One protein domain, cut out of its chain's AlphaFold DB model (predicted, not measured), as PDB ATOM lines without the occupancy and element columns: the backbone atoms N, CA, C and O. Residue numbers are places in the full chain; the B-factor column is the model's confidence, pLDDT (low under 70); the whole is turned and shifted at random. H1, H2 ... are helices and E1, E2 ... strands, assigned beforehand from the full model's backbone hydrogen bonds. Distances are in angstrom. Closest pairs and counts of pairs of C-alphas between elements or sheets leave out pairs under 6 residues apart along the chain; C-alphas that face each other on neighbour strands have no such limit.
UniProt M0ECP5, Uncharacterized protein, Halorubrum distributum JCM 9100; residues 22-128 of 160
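What this domain is: This is residues 22 to 128 of the 160 residues of an uncharacterized protein of Halorubrum distributum JCM 9100 (UniProt M0ECP5). A single six-stranded sheet is curled like part of a barrel, and H1 and the short H2 sit in its hollow, packed on each other. The long strands E2, E1 and E6 run side by side along the longest axis, and the long link of residues 34 to 50 lies near the end of the sheet where E5 is. The printed part has 107 residues with two named helices and six named strands, which follow each other along the chain as E1 H1 E2 E3 E4 H2 E5 E6; the sheet order is E4 E3 E2 E1 E6 E5, antiparallel throughout, and the class is mixed, helices and strands. The whole is compact, with a radius of gyration of the C-alphas of 14.0 A, and elongated, spanning 43 by 26 by 21 A.

Where its parts are: The sheet's longest strand, E6, spans residues 113 to 125 and 35.9 A, ending at C-alpha 125 (151.745, 205.814, 177.562). E1, residues 22 to 33, spans 34.0 A from C-alpha 22 at (155.474, 204.463, 171.059). E2, residues 66 to 75, spans 29.4 A, and E3, residues 80 to 85, spans 16.6 A. E4 is residues 92 to 94 and E5 residues 108 to 110. H1, residues 51 to 61, spans 15.2 A from C-alpha 51 at (175.439, 198.385, 187.168); H2 is residues 98 to 102.

How they stand to each other: The sheet is twisted, with E4 and E5 as edge strands. E1 and E6 are antiparallel at 153 degrees, with N 33 and O 116 2.7 A apart, within hydrogen-bond range. E2 and E1 stand at 160 degrees, with N 28 and O 68 at 2.8 A. E2, E3 and E4 form a meander, each strand the antiparallel neighbour of the one before; E2 and E3 are a hairpin with N 71 and O 82 at 2.8 A, and E3 and E4 another with N 94 and O 81 at 2.8 A. E6 pairs in a staggered way, with E1 over residues 116 to 125 and with E5 over 113 to 115; in the hairpin of E5 and E6, N 108 and O 115 are 2.8 A apart. H1 is on one face of the sheet, giving two layers, one of helix and one of strands; the closest C-alphas of H1 and E1 are those of Leu 60 and Ala 32, 5.4 A. H2 is on the sheet over E1, at a height of 6.5 A, with Ala 99 and Ala 28 its closest C-alphas to E1, 5.5 A. H1 and H2 touch, closest at the C-alphas of Cys 53 and Cys 98, 5.2 A. In H1 and H2 every O i to N i+4 pair is within hydrogen-bond range. E4 and E5 are apart.

The domain as a whole: The C-alphas of Gly 112 and Arg 128, the two farthest apart, are 45.3 A from each other. The printed part has no cut. The link from E1 to H1, 17 residues, is long; its residues 44 to 45 pair as strands do, parallel, with residues 108 to 109 of E5. The mean pLDDT of the printed part is 86.0; residues 38 to 39, 75 to 78, 94 to 95 and 127 to 128 are under 70.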
ATOM      1  N   SER A  22     156.072 204.678 169.752       72.88
ATOM      2  CA  SER A  22     155.474 204.463 171.059       72.88
ATOM      3  C   SER A  22     156.393 204.958 172.172       72.88
ATOM      4  O   SER A  22     157.479 204.416 172.389       72.88
ATOM      5  N   VAL A  23     155.950 205.984 172.889       79.69
ATOM      6  CA  VAL A  23     156.632 206.616 174.011       79.69
ATOM      7  C   VAL A  23     155.921 206.251 175.305       79.69
ATOM      8  O   VAL A  23     154.758 206.584 175.543       79.69
ATOM      9  N   PHE A  24     156.657 205.607 176.203       84.81
ATOM     10  CA  PHE A  24     156.193 205.304 177.551       84.81
ATOM     11  C   PHE A  24     157.031 206.055 178.567       84.81
ATOM     12  O   PHE A  24     158.254 206.084 178.467       84.81
ATOM     13  N   ARG A  25     156.376 206.604 179.584       88.19
ATOM     14  CA  ARG A  25     157.014 207.094 180.802       88.19
ATOM     15  C   ARG A  25     156.775 206.093 181.917       88.19
ATOM     16  O   ARG A  25     155.662 205.597 182.070       88.19
ATOM     17  N   TRP A  26     157.782 205.847 182.739       92.25
ATOM     18  CA  TRP A  26     157.589 205.209 184.035       92.25
ATOM     19  C   TRP A  26     158.243 206.008 185.142       92.25
ATOM     20  O   TRP A  26     159.147 206.820 184.931       92.25
ATOM     21  N   GLN A  27     157.777 205.740 186.348       93.69
ATOM     22  CA  GLN A  27     158.398 206.222 187.561       93.69
ATOM     23  C   GLN A  27     158.179 205.219 188.686       93.69
ATOM     24  O   GLN A  27     157.155 204.537 188.736       93.69
ATOM     25  N   ALA A  28     159.134 205.166 189.600       95.88
ATOM     26  CA  ALA A  28     158.999 204.462 190.854       95.88
ATOM     27  C   ALA A  28     159.571 205.285 192.004       95.88
ATOM     28  O   ALA A  28     160.575 205.978 191.845       95.88
ATOM     29  N   SER A  29     158.929 205.164 193.162       95.88
ATOM     30  CA  SER A  29     159.487 205.572 194.451       95.88
ATOM     31  C   SER A  29     159.573 204.324 195.312       95.88
ATOM     32  O   SER A  29     158.538 203.736 195.644       95.88
ATOM     33  N   LEU A  30     160.799 203.912 195.605       95.88
ATOM     34  CA  LEU A  30     161.155 202.642 196.218       95.88
ATOM     35  C   LEU A  30     161.791 202.872 197.588       95.88
ATOM     36  O   LEU A  30     162.465 203.879 197.813       95.88
ATOM     37  N   ARG A  31     161.576 201.920 198.490       95.56
ATOM     38  CA  ARG A  31     162.199 201.852 199.813       95.56
ATOM     39  C   ARG A  31     162.424 200.398 200.205       95.56
ATOM     40  O   ARG A  31     161.645 199.531 199.799       95.56
ATOM     41  N   ALA A  32     163.427 200.139 201.031       93.69
ATOM     42  CA  ALA A  32     163.569 198.828 201.641       93.69
ATOM     43  C   ALA A  32     162.445 198.562 202.655       93.69
ATOM     44  O   ALA A  32     161.928 199.453 203.336       93.69
ATOM     45  N   GLY A  33     162.046 197.302 202.718       90.25
ATOM     46  CA  GLY A  33     161.175 196.716 203.715       90.25
ATOM     47  C   GLY A  33     161.805 195.447 204.271       90.25
ATOM     48  O   GLY A  33     162.788 194.927 203.742       90.25
ATOM     49  N   THR A  34     161.206 194.933 205.338       86.44
ATOM     50  CA  THR A  34     161.619 193.669 205.945       86.44
ATOM     51  C   THR A  34     161.497 192.524 204.935       86.44
ATOM     52  O   THR A  34     160.464 192.460 204.252       86.44
ATOM     53  N   PRO A  35     162.495 191.628 204.843       79.69
ATOM     54  CA  PRO A  35     162.435 190.481 203.948       79.69
ATOM     55  C   PRO A  35     161.172 189.652 204.185       79.69
ATOM     56  O   PRO A  35     160.697 189.509 205.315       79.69
ATOM     57  N   ALA A  36     160.623 189.112 203.099       72.19
ATOM     58  CA  ALA A  36     159.583 188.099 203.184       72.19
ATOM     59  C   ALA A  36     160.131 186.820 203.847       72.19
ATOM     60  O   ALA A  36     161.347 186.631 203.921       72.19
ATOM     61  N   SER A  37     159.246 185.936 204.324       71.31
ATOM     62  CA  SER A  37     159.666 184.669 204.932       71.31
ATOM     63  C   SER A  37     160.677 183.935 204.037       71.31
ATOM     64  O   SER A  37     160.472 183.840 202.822       71.31
ATOM     65  N   PRO A  38     161.785 183.435 204.608       66.81
ATOM     66  CA  PRO A  38     162.827 182.795 203.823       66.81
ATOM     67  C   PRO A  38     162.285 181.560 203.088       66.81
ATOM     68  O   PRO A  38     161.575 180.740 203.669       66.81
ATOM     69  N   GLY A  39     162.633 181.432 201.804       67.88
ATOM     70  CA  GLY A  39     162.343 180.250 200.977       67.88
ATOM     71  C   GLY A  39     161.086 180.309 200.099       67.88
ATOM     72  O   GLY A  39     160.915 179.421 199.270       67.88
ATOM     73  N   SER A  40     160.233 181.334 200.210       76.31
ATOM     74  CA  SER A  40     158.982 181.420 199.429       76.31
ATOM     75  C   SER A  40     159.032 182.334 198.197       76.31
ATOM     76  O   SER A  40     158.079 182.352 197.422       76.31
ATOM     77  N   HIS A  41     160.125 183.074 197.979       83.94
ATOM     78  CA  HIS A  41     160.241 184.049 196.887       83.94
ATOM     79  C   HIS A  41     161.543 183.882 196.102       83.94
ATOM     80  O   HIS A  41     162.604 183.646 196.688       83.94
ATOM     81  N   ALA A  42     161.456 184.052 194.777       88.81
ATOM     82  CA  ALA A  42     162.608 184.043 193.884       88.81
ATOM     83  C   ALA A  42     163.619 185.122 194.299       88.81
ATOM     84  O   ALA A  42     163.253 186.279 194.502       88.81
ATOM     85  N   VAL A  43     164.881 184.718 194.435       90.44
ATOM     86  CA  VAL A  43     165.979 185.616 194.801       90.44
ATOM     87  C   VAL A  43     166.363 186.444 193.580       90.44
ATOM     88  O   VAL A  43     166.596 185.889 192.508       90.44
ATOM     89  N   VAL A  44     166.480 187.755 193.762       92.50
ATOM     90  CA  VAL A  44     167.091 188.666 192.789       92.50
ATOM     91  C   VAL A  44     168.393 189.162 193.397       92.50
ATOM     92  O   VAL A  44     168.349 189.902 194.377       92.50
ATOM     93  N   ASN A  45     169.546 188.766 192.859       94.12
ATOM     94  CA  ASN A  45     170.818 189.296 193.350       94.12
ATOM     95  C   ASN A  45     171.125 190.632 192.682       94.12
ATOM     96  O   ASN A  45     170.985 190.765 191.467       94.12
ATOM     97  N   ALA A  46     171.606 191.603 193.459       93.38
ATOM     98  CA  ALA A  46     172.063 192.874 192.907       93.38
ATOM     99  C   ALA A  46     173.210 192.701 191.897       93.38
ATOM    100  O   ALA A  46     173.268 193.446 190.925       93.38
ATOM    101  N   SER A  47     174.056 191.679 192.067       92.69
ATOM    102  CA  SER A  47     175.129 191.323 191.126       92.69
ATOM    103  C   SER A  47     174.635 190.917 189.738       92.69
ATOM    104  O   SER A  47     175.382 191.025 188.771       92.69
ATOM    105  N   ASP A  48     173.389 190.444 189.638       92.31
ATOM    106  CA  ASP A  48     172.789 189.979 188.383       92.31
ATOM    107  C   ASP A  48     172.059 191.125 187.652       92.31
ATOM    108  O   ASP A  48     171.503 190.947 186.561       92.31
ATOM    109  N   LEU A  49     172.016 192.311 188.265       90.56
ATOM    110  CA  LEU A  49     171.430 193.514 187.694       90.56
ATOM    111  C   LEU A  49     172.474 194.296 186.882       90.56
ATOM    112  O   LEU A  49     173.677 194.162 187.082       90.56
ATOM    113  N   SER A  50     172.011 195.160 185.972       88.38
ATOM    114  CA  SER A  50     172.910 196.133 185.344       88.38
ATOM    115  C   SER A  50     173.496 197.062 186.411       88.38
ATOM    116  O   SER A  50     172.848 197.317 187.428       88.38
ATOM    117  N   ALA A  51     174.698 197.598 186.176       86.94
ATOM    118  CA  ALA A  51     175.439 198.385 187.168       86.94
ATOM    119  C   ALA A  51     174.578 199.475 187.838       86.94
ATOM    120  O   ALA A  51     174.532 199.575 189.057       86.94
ATOM    121  N   ARG A  52     173.775 200.209 187.057       82.44
ATOM    122  CA  ARG A  52     172.883 201.257 187.585       82.44
ATOM    123  C   ARG A  52     171.747 200.719 188.457       82.44
ATOM    124  O   ARG A  52     171.385 201.339 189.457       82.44
ATOM    125  N   CYS A  53     171.163 199.581 188.084       90.12
ATOM    126  CA  CYS A  53     170.157 198.916 188.906       90.12
ATOM    127  C   CYS A  53     170.784 198.369 190.201       90.12
ATOM    128  O   CYS A  53     170.132 198.406 191.243       90.12
ATOM    129  N   ALA A  54     172.025 197.873 190.134       92.31
ATOM    130  CA  ALA A  54     172.775 197.393 191.290       92.31
ATOM    131  C   ALA A  54     173.088 198.541 192.264       92.31
ATOM    132  O   ALA A  54     172.802 198.408 193.449       92.31
ATOM    133  N   ASP A  55     173.531 199.703 191.771       91.88
ATOM    134  CA  ASP A  55     173.745 200.899 192.602       91.88
ATOM    135  C   ASP A  55     172.456 201.317 193.329       91.88
ATOM    136  O   ASP A  55     172.456 201.617 194.522       91.88
ATOM    137  N   ALA A  56     171.319 201.302 192.626       92.81
ATOM    138  CA  ALA A  56     170.017 201.571 193.235       92.81
ATOM    139  C   ALA A  56     169.629 200.518 194.289       92.81
ATOM    140  O   ALA A  56     169.030 200.871 195.305       92.81
ATOM    141  N   ALA A  57     169.956 199.243 194.062       94.50
ATOM    142  CA  ALA A  57     169.725 198.163 195.016       94.50
ATOM    143  C   ALA A  57     170.567 198.332 196.291       94.50
ATOM    144  O   ALA A  57     170.024 198.181 197.384       94.50
ATOM    145  N   VAL A  58     171.843 198.705 196.159       95.00
ATOM    146  CA  VAL A  58     172.735 198.995 197.296       95.00
ATOM    147  C   VAL A  58     172.195 200.158 198.122       95.00
ATOM    148  O   VAL A  58     171.992 200.020 199.324       95.00
ATOM    149  N   VAL A  59     171.823 201.268 197.479       95.38
ATOM    150  CA  VAL A  59     171.267 202.425 198.203       95.38
ATOM    151  C   VAL A  59     169.949 202.086 198.916       95.38
ATOM    152  O   VAL A  59     169.689 202.604 200.004       95.38
ATOM    153  N   LEU A  60     169.118 201.203 198.346       95.00
ATOM    154  CA  LEU A  60     167.934 200.684 199.040       95.00
ATOM    155  C   LEU A  60     168.318 199.857 200.274       95.00
ATOM    156  O   LEU A  60     167.691 200.030 201.319       95.00
ATOM    157  N   ALA A  61     169.321 198.982 200.163       93.00
ATOM    158  CA  ALA A  61     169.812 198.157 201.269       93.00
ATOM    159  C   ALA A  61     170.392 198.999 202.419       93.00
ATOM    160  O   ALA A  61     170.159 198.672 203.582       93.00
ATOM    161  N   ASP A  62     171.000 200.147 202.106       93.75
ATOM    162  CA  ASP A  62     171.443 201.153 203.088       93.75
ATOM    163  C   ASP A  62     170.278 201.867 203.810       93.75
ATOM    164  O   ASP A  62     170.487 202.753 204.641       93.75
ATOM    165  N   GLY A  63     169.029 201.521 203.487       91.25
ATOM    166  CA  GLY A  63     167.825 202.092 204.090       91.25
ATOM    167  C   GLY A  63     167.377 203.412 203.464       91.25
ATOM    168  O   GLY A  63     166.426 204.029 203.952       91.25
ATOM    169  N   ASN A  64     168.013 203.848 202.375       95.06
ATOM    170  CA  ASN A  64     167.652 205.082 201.693       95.06
ATOM    171  C   ASN A  64     166.523 204.855 200.681       95.06
ATOM    172  O   ASN A  64     166.402 203.813 200.038       95.06
ATOM    173  N   ASN A  65     165.692 205.880 200.495       95.19
ATOM    174  CA  ASN A  65     164.659 205.851 199.467       95.19
ATOM    175  C   ASN A  65     165.276 206.130 198.095       95.19
ATOM    176  O   ASN A  65     166.040 207.083 197.926       95.19
ATOM    177  N   VAL A  66     164.862 205.365 197.088       95.19
ATOM    178  CA  VAL A  66     165.310 205.552 195.707       95.19
ATOM    179  C   VAL A  66     164.126 205.935 194.836       95.19
ATOM    180  O   VAL A  66     163.112 205.240 194.788       95.19
ATOM    181  N   SER A  67     164.251 207.047 194.118       93.88
ATOM    182  CA  SER A  67     163.299 207.412 193.072       93.88
ATOM    183  C   SER A  67     163.924 207.172 191.707       93.88
ATOM    184  O   SER A  67     165.047 207.606 191.461       93.88
ATOM    185  N   ILE A  68     163.198 206.502 190.822       93.75
ATOM    186  CA  ILE A  68     163.638 206.217 189.457       93.75
ATOM    187  C   ILE A  68     162.581 206.759 188.513       93.75
ATOM    188  O   ILE A  68     161.386 206.549 188.718       93.75
ATOM    189  N   ARG A  69     163.001 207.466 187.472       91.38
ATOM    190  CA  ARG A  69     162.125 207.922 186.388       91.38
ATOM    191  C   ARG A  69     162.738 207.497 185.073       91.38
ATOM    192  O   ARG A  69     163.955 207.545 184.937       91.38
ATOM    193  N   GLY A  70     161.909 207.114 184.115       89.06
ATOM    194  CA  GLY A  70     162.410 206.692 182.821       89.06
ATOM    195  C   GLY A  70     161.433 206.862 181.675       89.06
ATOM    196  O   GLY A  70     160.234 207.077 181.876       89.06
ATOM    197  N   TYR A  71     161.991 206.780 180.475       84.12
ATOM    198  CA  TYR A  71     161.295 206.857 179.204       84.12
ATOM    199  C   TYR A  71     161.729 205.707 178.305       84.12
ATOM    200  O   TYR A  71     162.910 205.377 178.247       84.12
ATOM    201  N   ARG A  72     160.777 205.125 177.580       85.75
ATOM    202  CA  ARG A  72     161.025 204.160 176.507       85.75
ATOM    203  C   ARG A  72     160.500 204.770 175.236       85.75
ATOM    204  O   ARG A  72     159.341 205.181 175.208       85.75
ATOM    205  N   ILE A  73     161.345 204.809 174.223       78.94
ATOM    206  CA  ILE A  73     161.016 205.298 172.895       78.94
ATOM    207  C   ILE A  73     161.230 204.114 171.963       78.94
ATOM    208  O   ILE A  73     162.368 203.720 171.712       78.94
ATOM    209  N   ALA A  74     160.125 203.530 171.503       73.69
ATOM    210  CA  ALA A  74     160.139 202.349 170.655       73.69
ATOM    211  C   ALA A  74     159.540 202.655 169.272       73.69
ATOM    212  O   ALA A  74     158.333 202.481 169.078       73.69
ATOM    213  N   PRO A  75     160.334 203.149 168.306       62.19
ATOM    214  CA  PRO A  75     159.931 203.196 166.909       62.19
ATOM    215  C   PRO A  75     160.271 201.863 166.238       62.19
ATOM    216  O   PRO A  75     161.412 201.658 165.835       62.19
ATOM    217  N   GLY A  76     159.288 200.966 166.111       60.31
ATOM    218  CA  GLY A  76     159.361 199.738 165.301       60.31
ATOM    219  C   GLY A  76     160.523 198.782 165.626       60.31
ATOM    220  O   GLY A  76     160.315 197.748 166.251       60.31
ATOM    221  N   SER A  77     161.730 199.112 165.161       55.03
ATOM    222  CA  SER A  77     162.971 198.334 165.253       55.03
ATOM    223  C   SER A  77     163.983 198.835 166.291       55.03
ATOM    224  O   SER A  77     164.971 198.147 166.533       55.03
ATOM    225  N   VAL A  78     163.791 200.020 166.878       63.94
ATOM    226  CA  VAL A  78     164.691 200.562 167.913       63.94
ATOM    227  C   VAL A  78     163.951 200.589 169.243       63.94
ATOM    228  O   VAL A  78     162.791 200.981 169.286       63.94
ATOM    229  N   ASP A  79     164.611 200.184 170.325       74.44
ATOM    230  CA  ASP A  79     164.080 200.284 171.684       74.44
ATOM    231  C   ASP A  79     165.069 201.068 172.548       74.44
ATOM    232  O   ASP A  79     166.073 200.530 173.012       74.44
ATOM    233  N   LEU A  80     164.830 202.373 172.697       80.00
ATOM    234  CA  LEU A  80     165.680 203.242 173.510       80.00
ATOM    235  C   LEU A  80     165.059 203.401 174.889       80.00
ATOM    236  O   LEU A  80     163.953 203.931 175.013       80.00
ATOM    237  N   LEU A  81     165.789 203.000 175.926       83.88
ATOM    238  CA  LEU A  81     165.408 203.244 177.308       83.88
ATOM    239  C   LEU A  81     166.325 204.313 177.892       83.88
ATOM    240  O   LEU A  81     167.542 204.238 177.776       83.88
ATOM    241  N   PHE A  82     165.728 205.303 178.540       84.00
ATOM    242  CA  PHE A  82     166.438 206.324 179.291       84.00
ATOM    243  C   PHE A  82     165.924 206.322 180.712       84.00
ATOM    244  O   PHE A  82     164.712 206.328 180.931       84.00
ATOM    245  N   GLU A  83     166.819 206.375 181.681       88.06
ATOM    246  CA  GLU A  83     166.424 206.465 183.075       88.06
ATOM    247  C   GLU A  83     167.332 207.384 183.876       88.06
ATOM    248  O   GLU A  83     168.483 207.648 183.529       88.06
ATOM    249  N   ARG A  84     166.752 207.905 184.950       85.75
ATOM    250  CA  ARG A  84     167.405 208.712 185.965       85.75
ATOM    251  C   ARG A  84     166.991 208.169 187.319       85.75
ATOM    252  O   ARG A  84     165.809 208.215 187.671       85.75
ATOM    253  N   ALA A  85     167.969 207.691 188.073       87.44
ATOM    254  CA  ALA A  85     167.810 207.365 189.478       87.44
ATOM    255  C   ALA A  85     168.212 208.570 190.341       87.44
ATOM    256  O   ALA A  85     169.039 209.392 189.942       87.44
ATOM    257  N   SER A  86     167.644 208.684 191.541       87.25
ATOM    258  CA  SER A  86     168.072 209.685 192.528       87.25
ATOM    259  C   SER A  86     169.510 209.476 192.999       87.25
ATOM    260  O   SER A  86     170.111 210.423 193.486       87.25
ATOM    261  N   THR A  87     170.047 208.264 192.842       86.19
ATOM    262  CA  THR A  87     171.420 207.895 193.208       86.19
ATOM    263  C   THR A  87     172.453 208.513 192.271       86.19
ATOM    264  O   THR A  87     173.440 209.068 192.734       86.19
ATOM    265  N   SER A  88     172.205 208.475 190.958       81.31
ATOM    266  CA  SER A  88     173.101 209.061 189.956       81.31
ATOM    267  C   SER A  88     172.799 210.530 189.681       81.31
ATOM    268  O   SER A  88     173.676 211.271 189.261       81.31
ATOM    269  N   GLY A  89     171.540 210.959 189.811       78.25
ATOM    270  CA  GLY A  89     171.122 212.318 189.462       78.25
ATOM    271  C   GLY A  89     171.192 212.646 187.961       78.25
ATOM    272  O   GLY A  89     170.635 213.665 187.553       78.25
ATOM    273  N   GLU A  90     171.768 211.780 187.135       78.69
ATOM    274  CA  GLU A  90     171.931 211.943 185.690       78.69
ATOM    275  C   GLU A  90     170.993 211.033 184.893       78.69
ATOM    276  O   GLU A  90     170.673 209.922 185.323       78.69
ATOM    277  N   TRP A  91     170.572 211.511 183.719       79.88
ATOM    278  CA  TRP A  91     169.890 210.694 182.717       79.88
ATOM    279  C   TRP A  91     170.910 209.877 181.940       79.88
ATOM    280  O   TRP A  91     171.900 210.425 181.463       79.88
ATOM    281  N   ALA A  92     170.633 208.595 181.749       78.69
ATOM    282  CA  ALA A  92     171.475 207.737 180.935       78.69
ATOM    283  C   ALA A  92     170.657 206.794 180.071       78.69
ATOM    284  O   ALA A  92     169.523 206.451 180.414       78.69
ATOM    285  N   LEU A  93     171.266 206.379 178.959       77.75
ATOM    286  CA  LEU A  93     170.766 205.264 178.175       77.75
ATOM    287  C   LEU A  93     170.881 204.003 179.035       77.75
ATOM    288  O   LEU A  93     171.964 203.663 179.512       77.75
ATOM    289  N   GLY A  94     169.741 203.373 179.265       68.94
ATOM    290  CA  GLY A  94     169.616 202.134 179.998       68.94
ATOM    291  C   GLY A  94     169.387 200.971 179.048       68.94
ATOM    292  O   GLY A  94     168.791 201.086 177.981       68.94
ATOM    293  N   ASP A  95     169.845 199.827 179.496       67.12
ATOM    294  CA  ASP A  95     169.654 198.496 178.942       67.12
ATOM    295  C   ASP A  95     168.483 197.763 179.629       67.12
ATOM    296  O   ASP A  95     167.962 196.769 179.121       67.12
ATOM    297  N   ALA A  96     168.001 198.283 180.765       71.62
ATOM    298  CA  ALA A  96     166.864 197.746 181.501       71.62
ATOM    299  C   ALA A  96     166.031 198.841 182.183       71.62
ATOM    300  O   ALA A  96     166.538 199.878 182.584       71.62
ATOM    301  N   ASN A  97     164.734 198.579 182.370       87.44
ATOM    302  CA  ASN A  97     163.864 199.396 183.215       87.44
ATOM    303  C   ASN A  97     164.111 199.035 184.694       87.44
ATOM    304  O   ASN A  97     163.439 198.136 185.219       87.44
ATOM    305  N   CYS A  98     165.065 199.703 185.360       89.56
ATOM    306  CA  CYS A  98     165.429 199.392 186.751       89.56
ATOM    307  C   CYS A  98     164.245 199.548 187.708       89.56
ATOM    308  O   CYS A  98     164.054 198.733 188.609       89.56
ATOM    309  N   ALA A  99     163.392 200.544 187.460       91.25
ATOM    310  CA  ALA A  99     162.177 200.760 188.235       91.25
ATOM    311  C   ALA A  99     161.256 199.529 188.220       91.25
ATOM    312  O   ALA A  99     160.748 199.134 189.264       91.25
ATOM    313  N   ASN A 100     161.065 198.904 187.054       91.38
ATOM    314  CA  ASN A 100     160.253 197.696 186.919       91.38
ATOM    315  C   ASN A 100     160.944 196.460 187.509       91.38
ATOM    316  O   ASN A 100     160.273 195.619 188.091       91.38
ATOM    317  N   ARG A 101     162.270 196.341 187.357       90.75
ATOM    318  CA  ARG A 101     163.024 195.191 187.883       90.75
ATOM    319  C   ARG A 101     163.073 195.157 189.406       90.75
ATOM    320  O   ARG A 101     163.072 194.073 189.967       90.75
ATOM    321  N   LEU A 102     163.134 196.320 190.054       92.81
ATOM    322  CA  LEU A 102     163.227 196.423 191.510       92.81
ATOM    323  C   LEU A 102     161.856 196.522 192.186       92.81
ATOM    324  O   LEU A 102     161.693 196.070 193.316       92.81
ATOM    325  N   SER A 103     160.859 197.118 191.529       92.50
ATOM    326  CA  SER A 103     159.545 197.338 192.136       92.50
ATOM    327  C   SER A 103     158.866 196.028 192.531       92.50
ATOM    328  O   SER A 103     158.515 195.224 191.674       92.50
ATOM    329  N   GLY A 104     158.574 195.876 193.824       89.38
ATOM    330  CA  GLY A 104     157.829 194.729 194.340       89.38
ATOM    331  C   GLY A 104     158.653 193.447 194.447       89.38
ATOM    332  O   GLY A 104     158.075 192.380 194.619       89.38
ATOM    333  N   VAL A 105     159.983 193.529 194.350       92.81
ATOM    334  CA  VAL A 105     160.855 192.379 194.610       92.81
ATOM    335  C   VAL A 105     160.761 192.000 196.086       92.81
ATOM    336  O   VAL A 105     161.091 192.790 196.962       92.81
ATOM    337  N   ASP A 106     160.328 190.776 196.369       92.38
ATOM    338  CA  ASP A 106     160.177 190.278 197.741       92.38
ATOM    339  C   ASP A 106     161.488 189.809 198.389       92.38
ATOM    340  O   ASP A 106     161.556 189.695 199.614       92.38
ATOM    341  N   ASN A 107     162.503 189.517 197.571       92.81
ATOM    342  CA  ASN A 107     163.769 188.921 197.992       92.81
ATOM    343  C   ASN A 107     164.943 189.455 197.149       92.81
ATOM    344  O   ASN A 107     165.514 188.749 196.314       92.81
ATOM    345  N   LEU A 108     165.253 190.739 197.335       94.00
ATOM    346  CA  LEU A 108     166.430 191.400 196.775       94.00
ATOM    347  C   LEU A 108     167.635 191.080 197.662       94.00
ATOM    348  O   LEU A 108     167.625 191.418 198.845       94.00
ATOM    349  N   ARG A 109     168.664 190.447 197.098       94.00
ATOM    350  CA  ARG A 109     169.906 190.110 197.796       94.00
ATOM    351  C   ARG A 109     170.972 191.167 197.529       94.00
ATOM    352  O   ARG A 109     171.343 191.376 196.372       94.00
ATOM    353  N   VAL A 110     171.485 191.777 198.592       94.50
ATOM    354  CA  VAL A 110     172.611 192.723 198.557       94.50
ATOM    355  C   VAL A 110     173.584 192.308 199.650       94.50
ATOM    356  O   VAL A 110     173.167 192.130 200.787       94.50
ATOM    357  N   ASP A 111     174.846 192.068 199.294       91.62
ATOM    358  CA  ASP A 111     175.917 191.709 200.237       91.62
ATOM    359  C   ASP A 111     175.577 190.560 201.208       91.62
ATOM    360  O   ASP A 111     175.991 190.533 202.362       91.62
ATOM    361  N   GLY A 112     174.814 189.573 200.727       88.88
ATOM    362  CA  GLY A 112     174.398 188.399 201.504       88.88
ATOM    363  C   GLY A 112     173.108 188.586 202.308       88.88
ATOM    364  O   GLY A 112     172.456 187.592 202.632       88.88
ATOM    365  N   GLU A 113     172.677 189.826 202.517       90.69
ATOM    366  CA  GLU A 113     171.432 190.179 203.193       90.69
ATOM    367  C   GLU A 113     170.250 190.207 202.217       90.69
ATOM    368  O   GLU A 113     170.410 190.419 201.012       90.69
ATOM    369  N   SER A 114     169.046 189.940 202.730       91.94
ATOM    370  CA  SER A 114     167.815 189.878 201.928       91.94
ATOM    371  C   SER A 114     166.845 190.981 202.326       91.94
ATOM    372  O   SER A 114     166.557 191.177 203.506       91.94
ATOM    373  N   TYR A 115     166.279 191.652 201.328       91.62
ATOM    374  CA  TYR A 115     165.390 192.793 201.512       91.62
ATOM    375  C   TYR A 115     164.144 192.655 200.648       91.62
ATOM    376  O   TYR A 115     164.195 192.168 199.516       91.62
ATOM    377  N   ARG A 116     163.017 193.158 201.152       94.00
ATOM    378  CA  ARG A 116     161.847 193.411 200.312       94.00
ATOM    379  C   ARG A 116     161.949 194.825 199.754       94.00
ATOM    380  O   ARG A 116     162.205 195.765 200.498       94.00
ATOM    381  N   VAL A 117     161.677 195.011 198.472       94.88
ATOM    382  CA  VAL A 117     161.549 196.331 197.858       94.88
ATOM    383  C   VAL A 117     160.081 196.731 197.852       94.88
ATOM    384  O   VAL A 117     159.247 196.171 197.140       94.88
ATOM    385  N   LEU A 118     159.761 197.735 198.659       94.44
ATOM    386  CA  LEU A 118     158.437 198.334 198.736       94.44
ATOM    387  C   LEU A 118     158.394 199.588 197.872       94.44
ATOM    388  O   LEU A 118     159.372 200.320 197.763       94.44
ATOM    389  N   GLY A 119     157.234 199.898 197.308       91.06
ATOM    390  CA  GLY A 119     157.082 201.116 196.527       91.06
ATOM    391  C   GLY A 119     155.944 201.039 195.536       91.06
ATOM    392  O   GLY A 119     155.241 200.035 195.440       91.06
ATOM    393  N   LYS A 120     155.755 202.132 194.804       90.19
ATOM    394  CA  LYS A 120     154.805 202.186 193.693       90.19
ATOM    395  C   LYS A 120     155.586 202.353 192.407       90.19
ATOM    396  O   LYS A 120     156.344 203.312 192.293       90.19
ATOM    397  N   TYR A 121     155.350 201.463 191.455       93.00
ATOM    398  CA  TYR A 121     155.715 201.644 190.060       93.00
ATOM    399  C   TYR A 121     154.481 202.102 189.291       93.00
ATOM    400  O   TYR A 121     153.408 201.507 189.409       93.00
ATOM    401  N   SER A 122     154.622 203.164 188.508       92.31
ATOM    402  CA  SER A 122     153.609 203.568 187.545       92.31
ATOM    403  C   SER A 122     154.217 203.672 186.158       92.31
ATOM    404  O   SER A 122     155.370 204.073 185.982       92.31
ATOM    405  N   ARG A 123     153.412 203.309 185.163       91.25
ATOM    406  CA  ARG A 123     153.747 203.406 183.747       91.25
ATOM    407  C   ARG A 123     152.594 204.063 183.013       91.25
ATOM    408  O   ARG A 123     151.442 203.683 183.195       91.25
ATOM    409  N   GLU A 124     152.919 205.021 182.165       88.00
ATOM    410  CA  GLU A 124     151.972 205.788 181.371       88.00
ATOM    411  C   GLU A 124     152.435 205.814 179.916       88.00
ATOM    412  O   GLU A 124     153.614 206.031 179.634       88.00
ATOM    413  N   ARG A 125     151.502 205.596 178.989       83.88
ATOM    414  CA  ARG A 125     151.745 205.814 177.562       83.88
ATOM    415  C   ARG A 125     151.551 207.297 177.253       83.88
ATOM    416  O   ARG A 125     150.507 207.854 177.585       83.88
ATOM    417  N   LEU A 126     152.550 207.923 176.639       75.88
ATOM    418  CA  LEU A 126     152.542 209.347 176.299       75.88
ATOM    419  C   LEU A 126     152.034 209.627 174.876       75.88
ATOM    420  O   LEU A 126     151.775 210.786 174.544       75.88
ATOM    421  N   ASP A 127     151.832 208.592 174.058       65.25
ATOM    422  CA  ASP A 127     151.375 208.735 172.673       65.25
ATOM    423  C   ASP A 127     149.896 209.107 172.641       65.25
ATOM    424  O   ASP A 127     149.011 208.261 172.771       65.25
ATOM    425  N   ARG A 128     149.610 210.400 172.484       52.53
ATOM    426  CA  ARG A 128     148.256 210.875 172.157       52.53
ATOM    427  C   ARG A 128     148.122 211.468 170.762       52.53
ATOM    428  O   ARG A 128     147.029 211.892 170.420       52.53
TER     429      ARG A 128